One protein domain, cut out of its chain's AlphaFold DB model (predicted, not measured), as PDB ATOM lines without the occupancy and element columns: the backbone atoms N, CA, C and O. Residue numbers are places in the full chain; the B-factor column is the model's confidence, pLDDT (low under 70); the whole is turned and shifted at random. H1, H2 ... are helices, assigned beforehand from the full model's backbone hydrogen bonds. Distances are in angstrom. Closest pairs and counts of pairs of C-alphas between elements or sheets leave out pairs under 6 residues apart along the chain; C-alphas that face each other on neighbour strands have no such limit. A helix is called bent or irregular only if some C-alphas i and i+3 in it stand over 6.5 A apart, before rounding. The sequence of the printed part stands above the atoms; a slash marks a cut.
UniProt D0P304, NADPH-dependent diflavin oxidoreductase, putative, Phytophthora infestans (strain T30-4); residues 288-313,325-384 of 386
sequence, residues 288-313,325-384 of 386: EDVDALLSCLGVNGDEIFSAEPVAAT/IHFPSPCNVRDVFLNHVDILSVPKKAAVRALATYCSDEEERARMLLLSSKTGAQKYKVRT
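This is residues 288 to 313 and 325 to 384 of the 386 residues of the protein "NADPH-dependent diflavin oxidoreductase, putative" of Phytophthora infestans (strain T30-4) (UniProt D0P304). Two small lobes of helices sit side by side with open space between them, joined by the strung-out link of residues 341 to 348. One lobe holds H1 and H2 crossing steeply, with the loops before H2; the other is a helical hairpin of H3 and H4, with H5 turned off at the end of H4, while residues 310 to 313 stick out as a loose tail at a cut. The printed part has 86 residues, with five named helices in the order H1, H2, H3, H4, H5 and no named strand; the class is all helix, with 43 residues in the helices. The whole is loose, with a radius of gyration of the C-alphas of 15.0 A and spans of 39 by 37 by 23 A.

Find C-alpha 288 at (374.175, 209.897, 254.873); from there H1, residues 288 to 297, runs 14.2 A. After the cut, look for H2 at residues 333 to 340, 10.3 A long; it is neither bent nor irregular, but only just: C-alphas 337 and 340 are 6.2 A apart. H3 is residues 349 to 355, 9.8 A long. H4, residues 362 to 371, begins with C-alpha 362 at (348.228, 199.721, 242.488) and runs 14.1 A. H5, residues 377 to 384, runs 10.9 A to C-alpha 384 at (360.498, 193.807, 259.059).

Begin with H1, which touches H2; their closest C-alphas, those of Val 290 and Phe 337, are 6.2 A apart. The two run opposite ways at a steep tilt of 46 degrees. Just before H2, residues 331 to 332 make a short antiparallel pairing with residues 304 to 305. H2 and H3 are apart. H3 and H4 form a helical hairpin, opposite ways at a shallow tilt of 19 degrees, and touch, closest at the C-alphas of Arg 353 and Leu 369, 5.8 A apart. H4 and H5 touch only at the corner, and only just, with 3 pairs of C-alphas within 8 A; the closest are those of Leu 371 and Tyr 380, 5.1 A apart, and the helices are about perpendicular at 75 degrees. H3 and H5 are only just apart, closest 8.2 A. In H1, H2, H3, H4 and H5 every O i to N i+4 pair is within hydrogen-bond range.

The two farthest C-alphas are those of Asp 302 and Thr 375, 40.2 A apart. Residues 314 to 324 are not printed, and C-alphas 313 and 325 are 18.0 A apart across the cut. Of the links printed whole, H4 to H5 is tight, H2 to H3 and H3 to H4 are short, and none is long. The model's pLDDT is under 70 at residues 309 to 313, 325 and 384.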
ATOM      1  N   GLU A 288     374.287 210.890 255.953       96.12
ATOM      2  CA  GLU A 288     374.175 209.897 254.873       96.12
ATOM      3  C   GLU A 288     372.777 209.255 254.764       96.12
ATOM      4  O   GLU A 288     372.276 209.084 253.653       96.12
ATOM      5  N   ASP A 289     372.110 208.971 255.890       95.31
ATOM      6  CA  ASP A 289     370.743 208.428 255.902       95.31
ATOM      7  C   ASP A 289     369.723 209.499 255.486       95.31
ATOM      8  O   ASP A 289     368.800 209.232 254.716       95.31
ATOM      9  N   VAL A 290     369.903 210.732 255.976       95.12
ATOM     10  CA  VAL A 290     369.023 211.871 255.672       95.12
ATOM     11  C   VAL A 290     369.139 212.276 254.200       95.12
ATOM     12  O   VAL A 290     368.122 212.507 253.552       95.12
ATOM     13  N   ASP A 291     370.349 212.318 253.641       94.88
ATOM     14  CA  ASP A 291     370.583 212.626 252.225       94.88
ATOM     15  C   ASP A 291     370.060 211.517 251.303       94.88
ATOM     16  O   ASP A 291     369.479 211.815 250.256       94.88
ATOM     17  N   ALA A 292     370.176 210.246 251.706       95.06
ATOM     18  CA  ALA A 292     369.546 209.132 251.001       95.06
ATOM     19  C   ALA A 292     368.011 209.248 251.023       95.06
ATOM     20  O   ALA A 292     367.375 209.153 249.972       95.06
ATOM     21  N   LEU A 293     367.410 209.530 252.185       93.81
ATOM     22  CA  LEU A 293     365.962 209.705 252.334       93.81
ATOM     23  C   LEU A 293     365.432 210.891 251.513       93.81
ATOM     24  O   LEU A 293     364.450 210.737 250.787       93.81
ATOM     25  N   LEU A 294     366.092 212.051 251.570       93.81
ATOM     26  CA  LEU A 294     365.742 213.228 250.764       93.81
ATOM     27  C   LEU A 294     365.825 212.923 249.261       93.81
ATOM     28  O   LEU A 294     364.925 213.295 248.507       93.81
ATOM     29  N   SER A 295     366.852 212.176 248.841       95.31
ATOM     30  CA  SER A 295     367.022 211.725 247.453       95.31
ATOM     31  C   SER A 295     365.918 210.756 247.012       95.31
ATOM     32  O   SER A 295     365.406 210.884 245.902       95.31
ATOM     33  N   CYS A 296     365.507 209.819 247.874       91.69
ATOM     34  CA  CYS A 296     364.394 208.901 247.610       91.69
ATOM     35  C   CYS A 296     363.025 209.600 247.573       91.69
ATOM     36  O   CYS A 296     362.147 209.163 246.834       91.69
ATOM     37  N   LEU A 297     362.837 210.671 248.351       90.31
ATOM     38  CA  LEU A 297     361.615 211.482 248.342       90.31
ATOM     39  C   LEU A 297     361.582 212.513 247.199       90.31
ATOM     40  O   LEU A 297     360.507 212.994 246.851       90.31
ATOM     41  N   GLY A 298     362.737 212.871 246.626       92.44
ATOM     42  CA  GLY A 298     362.858 213.927 245.616       92.44
ATOM     43  C   GLY A 298     362.635 215.344 246.167       92.44
ATOM     44  O   GLY A 298     362.261 216.238 245.410       92.44
ATOM     45  N   VAL A 299     362.833 215.549 247.474       91.38
ATOM     46  CA  VAL A 299     362.527 216.801 248.192       91.38
ATOM     47  C   VAL A 299     363.811 217.557 248.534       91.38
ATOM     48  O   VAL A 299     364.807 216.962 248.941       91.38
ATOM     49  N   ASN A 300     363.787 218.887 248.413       92.56
ATOM     50  CA  ASN A 300     364.902 219.726 248.839       92.56
ATOM     51  C   ASN A 300     364.945 219.826 250.375       92.56
ATOM     52  O   ASN A 300     364.056 220.407 250.992       92.56
ATOM     53  N   GLY A 301     366.007 219.305 250.995       89.81
ATOM     54  CA  GLY A 301     366.188 219.357 252.449       89.81
ATOM     55  C   GLY A 301     366.217 220.776 253.031       89.81
ATOM     56  O   GLY A 301     365.799 220.979 254.170       89.81
ATOM     57  N   ASP A 302     366.663 221.760 252.251       92.12
ATOM     58  CA  ASP A 302     366.814 223.141 252.717       92.12
ATOM     59  C   ASP A 302     365.533 223.979 252.512       92.12
ATOM     60  O   ASP A 302     365.490 225.153 252.886       92.12
ATOM     61  N   GLU A 303     364.472 223.384 251.956       89.44
ATOM     62  CA  GLU A 303     363.156 224.010 251.819       89.44
ATOM     63  C   GLU A 303     362.513 224.231 253.196       89.44
ATOM     64  O   GLU A 303     362.361 223.297 253.987       89.44
ATOM     65  N   ILE A 304     362.146 225.483 253.487       90.44
ATOM     66  CA  ILE A 304     361.477 225.868 254.734       90.44
ATOM     67  C   ILE A 304     359.974 225.656 254.579       90.44
ATOM     68  O   ILE A 304     359.352 226.237 253.690       90.44
ATOM     69  N   PHE A 305     359.382 224.893 255.495       87.44
ATOM     70  CA  PHE A 305     357.948 224.653 255.556       87.44
ATOM     71  C   PHE A 305     357.379 224.986 256.941       87.44
ATOM     72  O   PHE A 305     358.075 224.955 257.959       87.44
ATOM     73  N   SER A 306     356.081 225.286 256.969       86.25
ATOM     74  CA  SER A 306     355.299 225.378 258.200       86.25
ATOM     75  C   SER A 306     354.423 224.140 258.307       86.25
ATOM     76  O   SER A 306     353.495 223.963 257.519       86.25
ATOM     77  N   ALA A 307     354.685 223.291 259.296       79.69
ATOM     78  CA  ALA A 307     353.684 222.332 259.735       79.69
ATOM     79  C   ALA A 307     352.570 223.081 260.483       79.69
ATOM     80  O   ALA A 307     352.859 223.893 261.367       79.69
ATOM     81  N   GLU A 308     351.313 222.769 260.166       72.56
ATOM     82  CA  GLU A 308     350.135 223.173 260.942       72.56
ATOM     83  C   GLU A 308     349.371 221.931 261.437       72.56
ATOM     84  O   GLU A 308     349.318 220.919 260.728       72.56
ATOM     85  N   PRO A 309     348.746 221.965 262.630       63.19
ATOM     86  CA  PRO A 309     347.934 220.853 263.106       63.19
ATOM     87  C   PRO A 309     346.659 220.722 262.266       63.19
ATOM     88  O   PRO A 309     345.761 221.559 262.357       63.19
ATOM     89  N   VAL A 310     346.549 219.654 261.473       56.00
ATOM     90  CA  VAL A 310     345.375 219.429 260.613       56.00
ATOM     91  C   VAL A 310     344.122 219.222 261.471       56.00
ATOM     92  O   VAL A 310     343.869 218.144 262.025       56.00
ATOM     93  N   ALA A 311     343.299 220.267 261.568       48.69
ATOM     94  CA  ALA A 311     341.947 220.167 262.095       48.69
ATOM     95  C   ALA A 311     341.136 219.196 261.222       48.69
ATOM     96  O   ALA A 311     341.204 219.244 259.994       48.69
ATOM     97  N   ALA A 312     340.374 218.296 261.846       45.62
ATOM     98  CA  ALA A 312     339.579 217.327 261.102       45.62
ATOM     99  C   ALA A 312     338.507 218.055 260.273       45.62
ATOM    100  O   ALA A 312     337.626 218.710 260.825       45.62
ATOM    101  N   THR A 313     338.555 217.909 258.948       37.88
ATOM    102  CA  THR A 313     337.655 218.582 257.992       37.88
ATOM    103  C   THR A 313     336.205 218.071 258.031       37.88
ATOM    104  O   THR A 313     335.331 218.611 257.352       37.88
ATOM    105  N   ILE A 325     352.527 219.294 267.043       63.72
ATOM    106  CA  ILE A 325     353.664 219.106 266.140       63.72
ATOM    107  C   ILE A 325     354.879 218.851 267.038       63.72
ATOM    108  O   ILE A 325     355.221 219.688 267.869       63.72
ATOM    109  N   HIS A 326     355.502 217.678 266.911       71.94
ATOM    110  CA  HIS A 326     356.591 217.239 267.796       71.94
ATOM    111  C   HIS A 326     357.970 217.826 267.422       71.94
ATOM    112  O   HIS A 326     358.986 217.430 267.987       71.94
ATOM    113  N   PHE A 327     358.006 218.779 266.488       79.12
ATOM    114  CA  PHE A 327     359.194 219.479 265.999       79.12
ATOM    115  C   PHE A 327     358.918 220.993 265.866       79.12
ATOM    116  O   PHE A 327     357.750 221.389 265.781       79.12
ATOM    117  N   PRO A 328     359.947 221.864 265.873       80.38
ATOM    118  CA  PRO A 328     359.764 223.307 265.691       80.38
ATOM    119  C   PRO A 328     359.108 223.636 264.343       80.38
ATOM    120  O   PRO A 328     359.438 223.020 263.341       80.38
ATOM    121  N   SER A 329     358.213 224.624 264.297       81.94
ATOM    122  CA  SER A 329     357.570 225.092 263.059       81.94
ATOM    123  C   SER A 329     357.543 226.628 263.056       81.94
ATOM    124  O   SER A 329     357.119 227.204 264.065       81.94
ATOM    125  N   PRO A 330     357.986 227.317 261.983       87.25
ATOM    126  CA  PRO A 330     358.562 226.768 260.751       87.25
ATOM    127  C   PRO A 330     359.972 226.179 260.942       87.25
ATOM    128  O   PRO A 330     360.715 226.577 261.838       87.25
ATOM    129  N   CYS A 331     360.347 225.258 260.056       87.69
ATOM    130  CA  CYS A 331     361.649 224.581 260.005       87.69
ATOM    131  C   CYS A 331     361.988 224.198 258.555       87.69
ATOM    132  O   CYS A 331     361.129 224.314 257.681       87.69
ATOM    133  N   ASN A 332     363.201 223.706 258.279       91.81
ATOM    134  CA  ASN A 332     363.486 223.047 256.999       91.81
ATOM    135  C   ASN A 332     363.333 221.521 257.094       91.81
ATOM    136  O   ASN A 332     363.385 220.939 258.181       91.81
ATOM    137  N   VAL A 333     363.105 220.867 255.953       90.94
ATOM    138  CA  VAL A 333     362.856 219.412 255.884       90.94
ATOM    139  C   VAL A 333     364.049 218.606 256.423       90.94
ATOM    140  O   VAL A 333     363.867 217.586 257.091       90.94
ATOM    141  N   ARG A 334     365.276 219.093 256.201       93.94
ATOM    142  CA  ARG A 334     366.522 218.486 256.685       93.94
ATOM    143  C   ARG A 334     366.597 218.443 258.211       93.94
ATOM    144  O   ARG A 334     366.947 217.394 258.736       93.94
ATOM    145  N   ASP A 335     366.260 219.517 258.927       90.62
ATOM    146  CA  ASP A 335     366.289 219.529 260.400       90.62
ATOM    147  C   ASP A 335     365.280 218.537 260.999       90.62
ATOM    148  O   ASP A 335     365.591 217.841 261.964       90.62
ATOM    149  N   VAL A 336     364.102 218.392 260.383       90.69
ATOM    150  CA  VAL A 336     363.079 217.421 260.809       90.69
ATOM    151  C   VAL A 336     363.607 215.989 260.742       90.69
ATOM    152  O   VAL A 336     363.574 215.286 261.754       90.69
ATOM    153  N   PHE A 337     364.162 215.576 259.599       92.06
ATOM    154  CA  PHE A 337     364.752 214.241 259.451       92.06
ATOM    155  C   PHE A 337     366.093 214.066 260.174       92.06
ATOM    156  O   PHE A 337     366.459 212.938 260.487       92.06
ATOM    157  N   LEU A 338     366.833 215.139 260.469       92.12
ATOM    158  CA  LEU A 338     368.107 215.050 261.185       92.12
ATOM    159  C   LEU A 338     367.922 214.963 262.705       92.12
ATOM    160  O   LEU A 338     368.629 214.198 263.354       92.12
ATOM    161  N   ASN A 339     366.998 215.746 263.269       87.88
ATOM    162  CA  ASN A 339     366.943 216.025 264.704       87.88
ATOM    163  C   ASN A 339     365.623 215.659 265.396       87.88
ATOM    164  O   ASN A 339     365.606 215.656 266.627       87.88
ATOM    165  N   HIS A 340     364.514 215.399 264.694       85.88
ATOM    166  CA  HIS A 340     363.199 215.276 265.359       85.88
ATOM    167  C   HIS A 340     362.338 214.087 264.906       85.88
ATOM    168  O   HIS A 340     361.250 213.893 265.446       85.88
ATOM    169  N   VAL A 341     362.811 213.275 263.957       86.25
ATOM    170  CA  VAL A 341     362.117 212.081 263.444       86.25
ATOM    171  C   VAL A 341     363.077 210.891 263.417       86.25
ATOM    172  O   VAL A 341     364.212 211.016 262.969       86.25
ATOM    173  N   ASP A 342     362.614 209.726 263.871       87.00
ATOM    174  CA  ASP A 342     363.307 208.451 263.658       87.00
ATOM    175  C   ASP A 342     363.038 207.962 262.226       87.00
ATOM    176  O   ASP A 342     361.881 207.822 261.820       87.00
ATOM    177  N   ILE A 343     364.112 207.738 261.466       90.38
ATOM    178  CA  ILE A 343     364.076 207.309 260.059       90.38
ATOM    179  C   ILE A 343     364.648 205.896 259.846       90.38
ATOM    180  O   ILE A 343     364.699 205.432 258.709       90.38
ATOM    181  N   LEU A 344     365.090 205.223 260.918       88.38
ATOM    182  CA  LEU A 344     365.764 203.918 260.868       88.38
ATOM    183  C   LEU A 344     364.956 202.801 261.546       88.38
ATOM    184  O   LEU A 344     365.121 201.632 261.194       88.38
ATOM    185  N   SER A 345     364.070 203.130 262.490       84.19
ATOM    186  CA  SER A 345     363.138 202.160 263.074       84.19
ATOM    187  C   SER A 345     362.129 201.624 262.057       84.19
ATOM    188  O   SER A 345     361.696 202.313 261.131       84.19
ATOM    189  N   VAL A 346     361.671 200.390 262.290       83.56
ATOM    190  CA  VAL A 346     360.617 199.744 261.495       83.56
ATOM    191  C   VAL A 346     359.358 200.631 261.442       83.56
ATOM    192  O   VAL A 346     358.790 200.956 262.491       83.56
ATOM    193  N   PRO A 347     358.858 201.001 260.244       83.56
ATOM    194  CA  PRO A 347     357.713 201.893 260.125       83.56
ATOM    195  C   PRO A 347     356.428 201.192 260.578       83.56
ATOM    196  O   PRO A 347     355.909 200.302 259.905       83.56
ATOM    197  N   LYS A 348     355.885 201.642 261.717       80.25
ATOM    198  CA  LYS A 348     354.618 201.170 262.305       80.25
ATOM    199  C   LYS A 348     353.513 201.070 261.246       80.25
ATOM    200  O   LYS A 348     353.361 201.964 260.414       80.25
ATOM    201  N   LYS A 349     352.647 200.051 261.335       79.00
ATOM    202  CA  LYS A 349     351.549 199.795 260.369       79.00
ATOM    203  C   LYS A 349     350.686 201.016 260.026       79.00
ATOM    204  O   LYS A 349     350.217 201.117 258.896       79.00
ATOM    205  N   ALA A 350     350.475 201.940 260.968       75.62
ATOM    206  CA  ALA A 350     349.761 203.194 260.718       75.62
ATOM    207  C   ALA A 350     350.497 204.101 259.708       75.62
ATOM    208  O   ALA A 350     349.870 204.604 258.779       75.62
ATOM    209  N   ALA A 351     351.823 204.234 259.824       80.44
ATOM    210  CA  ALA A 351     352.654 204.957 258.862       80.44
ATOM    211  C   ALA A 351     352.673 204.253 257.496       80.44
ATOM    212  O   ALA A 351     352.483 204.907 256.476       80.44
ATOM    213  N   VAL A 352     352.779 202.917 257.460       85.12
ATOM    214  CA  VAL A 352     352.673 202.138 256.204       85.12
ATOM    215  C   VAL A 352     351.321 202.368 255.515       85.12
ATOM    216  O   VAL A 352     351.268 202.526 254.297       85.12
ATOM    217  N   ARG A 353     350.224 202.444 256.281       82.00
ATOM    218  CA  ARG A 353     348.883 202.740 255.750       82.00
ATOM    219  C   ARG A 353     348.761 204.172 255.224       82.00
ATOM    220  O   ARG A 353     348.119 204.370 254.199       82.00
ATOM    221  N   ALA A 354     349.380 205.144 255.896       80.31
ATOM    222  CA  ALA A 354     349.422 206.533 255.443       80.31
ATOM    223  C   ALA A 354     350.247 206.677 254.152       80.31
ATOM    224  O   ALA A 354     349.766 207.242 253.177       80.31
ATOM    225  N   LEU A 355     351.441 206.081 254.082       85.94
ATOM    226  CA  LEU A 355     352.257 206.067 252.861       85.94
ATOM    227  C   LEU A 355     351.513 205.408 251.682       85.94
ATOM    228  O   LEU A 355     351.608 205.878 250.549       85.94
ATOM    229  N   ALA A 356     350.684 204.390 251.942       87.25
ATOM    230  CA  ALA A 356     349.864 203.747 250.917       87.25
ATOM    231  C   ALA A 356     348.796 204.664 250.276       87.25
ATOM    232  O   ALA A 356     348.282 204.317 249.212       87.25
ATOM    233  N   THR A 357     348.454 205.830 250.849       88.12
ATOM    234  CA  THR A 357     347.580 206.806 250.158       88.12
ATOM    235  C   THR A 357     348.320 207.648 249.120       88.12
ATOM    236  O   THR A 357     347.666 208.228 248.257       88.12
ATOM    237  N   TYR A 358     349.655 207.683 249.177       87.19
ATOM    238  CA  TYR A 358     350.537 208.393 248.240       87.19
ATOM    239  C   TYR A 358     351.226 207.454 247.234       87.19
ATOM    240  O   TYR A 358     351.930 207.914 246.340       87.19
ATOM    241  N   CYS A 359     351.018 206.140 247.355       88.56
ATOM    242  CA  CYS A 359     351.540 205.151 246.418       88.56
ATOM    243  C   CYS A 359     350.745 205.163 245.101       88.56
ATOM    244  O   CYS A 359     349.539 204.889 245.094       88.56
ATOM    245  N   SER A 360     351.435 205.470 243.998       91.81
ATOM    246  CA  SER A 360     350.869 205.530 242.640       91.81
ATOM    247  C   SER A 360     350.709 204.164 241.969       91.81
ATOM    248  O   SER A 360     349.870 204.025 241.086       91.81
ATOM    249  N   ASP A 361     351.508 203.168 242.361       94.06
ATOM    250  CA  ASP A 361     351.399 201.799 241.850       94.06
ATOM    251  C   ASP A 361     350.311 201.028 242.615       94.06
ATOM    252  O   ASP A 361     350.299 201.012 243.851       94.06
ATOM    253  N   GLU A 362     349.377 200.408 241.888       92.75
ATOM    254  CA  GLU A 362     348.228 199.721 242.488       92.75
ATOM    255  C   GLU A 362     348.609 198.410 243.191       92.75
ATOM    256  O   GLU A 362     348.021 198.088 244.230       92.75
ATOM    257  N   GLU A 363     349.607 197.672 242.691       92.31
ATOM    258  CA  GLU A 363     350.071 196.448 243.345       92.31
ATOM    259  C   GLU A 363     350.810 196.764 244.640       92.31
ATOM    260  O   GLU A 363     350.527 196.153 245.671       92.31
ATOM    261  N   GLU A 364     351.747 197.712 244.612       89.25
ATOM    262  CA  GLU A 364     352.507 198.133 245.789       89.25
ATOM    263  C   GLU A 364     351.573 198.723 246.845       89.25
ATOM    264  O   GLU A 364     351.638 198.333 248.013       89.25
ATOM    265  N   ARG A 365     350.608 199.554 246.431       88.56
ATOM    266  CA  ARG A 365     349.557 200.083 247.305       88.56
ATOM    267  C   ARG A 365     348.725 198.973 247.939       88.56
ATOM    268  O   ARG A 365     348.538 198.979 249.156       88.56
ATOM    269  N   ALA A 366     348.255 197.996 247.160       88.25
ATOM    270  CA  ALA A 366     347.521 196.848 247.692       88.25
ATOM    271  C   ALA A 366     348.383 196.014 248.662       88.25
ATOM    272  O   ALA A 366     347.897 195.557 249.701       88.25
ATOM    273  N   ARG A 367     349.683 195.872 248.371       88.69
ATOM    274  CA  ARG A 367     350.679 195.174 249.197       88.69
ATOM    275  C   ARG A 367     350.905 195.900 250.530       88.69
ATOM    276  O   ARG A 367     350.873 195.252 251.573       88.69
ATOM    277  N   MET A 368     351.045 197.227 250.527       87.31
ATOM    278  CA  MET A 368     351.176 198.063 251.732       87.31
ATOM    279  C   MET A 368     349.895 198.075 252.572       87.31
ATOM    280  O   MET A 368     349.953 197.893 253.791       87.31
ATOM    281  N   LEU A 369     348.725 198.213 251.937       86.50
ATOM    282  CA  LEU A 369     347.434 198.128 252.621       86.50
ATOM    283  C   LEU A 369     347.257 196.763 253.295       86.50
ATOM    284  O   LEU A 369     346.879 196.725 254.467       86.50
ATOM    285  N   LEU A 370     347.619 195.665 252.617       86.12
ATOM    286  CA  LEU A 370     347.639 194.323 253.203       86.12
ATOM    287  C   LEU A 370     348.602 194.232 254.396       86.12
ATOM    288  O   LEU A 370     348.181 193.780 255.456       86.12
ATOM    289  N   LEU A 371     349.857 194.678 254.266       84.44
ATOM    290  CA  LEU A 371     350.839 194.670 255.366       84.44
ATOM    291  C   LEU A 371     350.356 195.476 256.588       84.44
ATOM    292  O   LEU A 371     350.608 195.084 257.725       84.44
ATOM    293  N   SER A 372     349.606 196.560 256.366       83.00
ATOM    294  CA  SER A 372     349.000 197.365 257.434       83.00
ATOM    295  C   SER A 372     347.711 196.778 258.040       83.00
ATOM    296  O   SER A 372     347.154 197.372 258.969       83.00
ATOM    297  N   SER A 373     347.190 195.666 257.508       79.69
ATOM    298  CA  SER A 373     345.892 195.098 257.890       79.69
ATOM    299  C   SER A 373     346.000 194.051 259.010       79.69
ATOM    300  O   SER A 373     347.078 193.546 259.332       79.69
ATOM    301  N   LYS A 374     344.846 193.655 259.569       73.75
ATOM    302  CA  LYS A 374     344.755 192.519 260.504       73.75
ATOM    303  C   LYS A 374     345.178 191.196 259.840       73.75
ATOM    304  O   LYS A 374     345.848 190.385 260.469       73.75
ATOM    305  N   THR A 375     344.837 190.987 258.564       79.44
ATOM    306  CA  THR A 375     345.121 189.741 257.823       79.44
ATOM    307  C   THR A 375     346.554 189.651 257.297       79.44
ATOM    308  O   THR A 375     347.060 188.547 257.101       79.44
ATOM    309  N   GLY A 376     347.244 190.779 257.096       79.31
ATOM    310  CA  GLY A 376     348.653 190.800 256.689       79.31
ATOM    311  C   GLY A 376     349.663 190.826 257.837       79.31
ATOM    312  O   GLY A 376     350.860 190.857 257.560       79.31
ATOM    313  N   ALA A 377     349.232 190.769 259.102       73.44
ATOM    314  CA  ALA A 377     350.105 190.936 260.270       73.44
ATOM    315  C   ALA A 377     351.339 190.004 260.287       73.44
ATOM    316  O   ALA A 377     352.425 190.443 260.657       73.44
ATOM    317  N   GLN A 378     351.208 188.753 259.828       75.00
ATOM    318  CA  GLN A 378     352.351 187.833 259.699       75.00
ATOM    319  C   GLN A 378     353.289 188.207 258.537       75.00
ATOM    320  O   GLN A 378     354.505 188.095 258.661       75.00
ATOM    321  N   LYS A 379     352.747 188.709 257.416       81.19
ATOM    322  CA  LYS A 379     353.546 189.188 256.272       81.19
ATOM    323  C   LYS A 379     354.331 190.458 256.613       81.19
ATOM    324  O   LYS A 379     355.415 190.644 256.076       81.19
ATOM    325  N   TYR A 380     353.790 191.298 257.500       80.19
ATOM    326  CA  TYR A 380     354.490 192.446 258.076       80.19
ATOM    327  C   TYR A 380     355.709 191.975 258.875       80.19
ATOM    328  O   TYR A 380     356.821 192.264 258.454       80.19
ATOM    329  N   LYS A 381     355.522 191.138 259.912       74.50
ATOM    330  CA  LYS A 381     356.627 190.610 260.743       74.50
ATOM    331  C   LYS A 381     357.774 190.020 259.917       74.50
ATOM    332  O   LYS A 381     358.923 190.399 260.099       74.50
ATOM    333  N   VAL A 382     357.460 189.129 258.971       76.25
ATOM    334  CA  VAL A 382     358.470 188.457 258.131       76.25
ATOM    335  C   VAL A 382     359.283 189.440 257.276       76.25
ATOM    336  O   VAL A 382     360.424 189.142 256.952       76.25
ATOM    337  N   ARG A 383     358.723 190.605 256.920       72.00
ATOM    338  CA  ARG A 383     359.367 191.618 256.064       72.00
ATOM    339  C   ARG A 383     359.994 192.782 256.849       72.00
ATOM    340  O   ARG A 383     360.524 193.697 256.232       72.00
ATOM    341  N   THR A 384     359.913 192.773 258.181       61.69
ATOM    342  CA  THR A 384     360.498 193.807 259.059       61.69
ATOM    343  C   THR A 384     361.548 193.265 260.030       61.69
ATOM    344  O   THR A 384     362.071 194.020 260.841       61.69
TER     345      THR A 384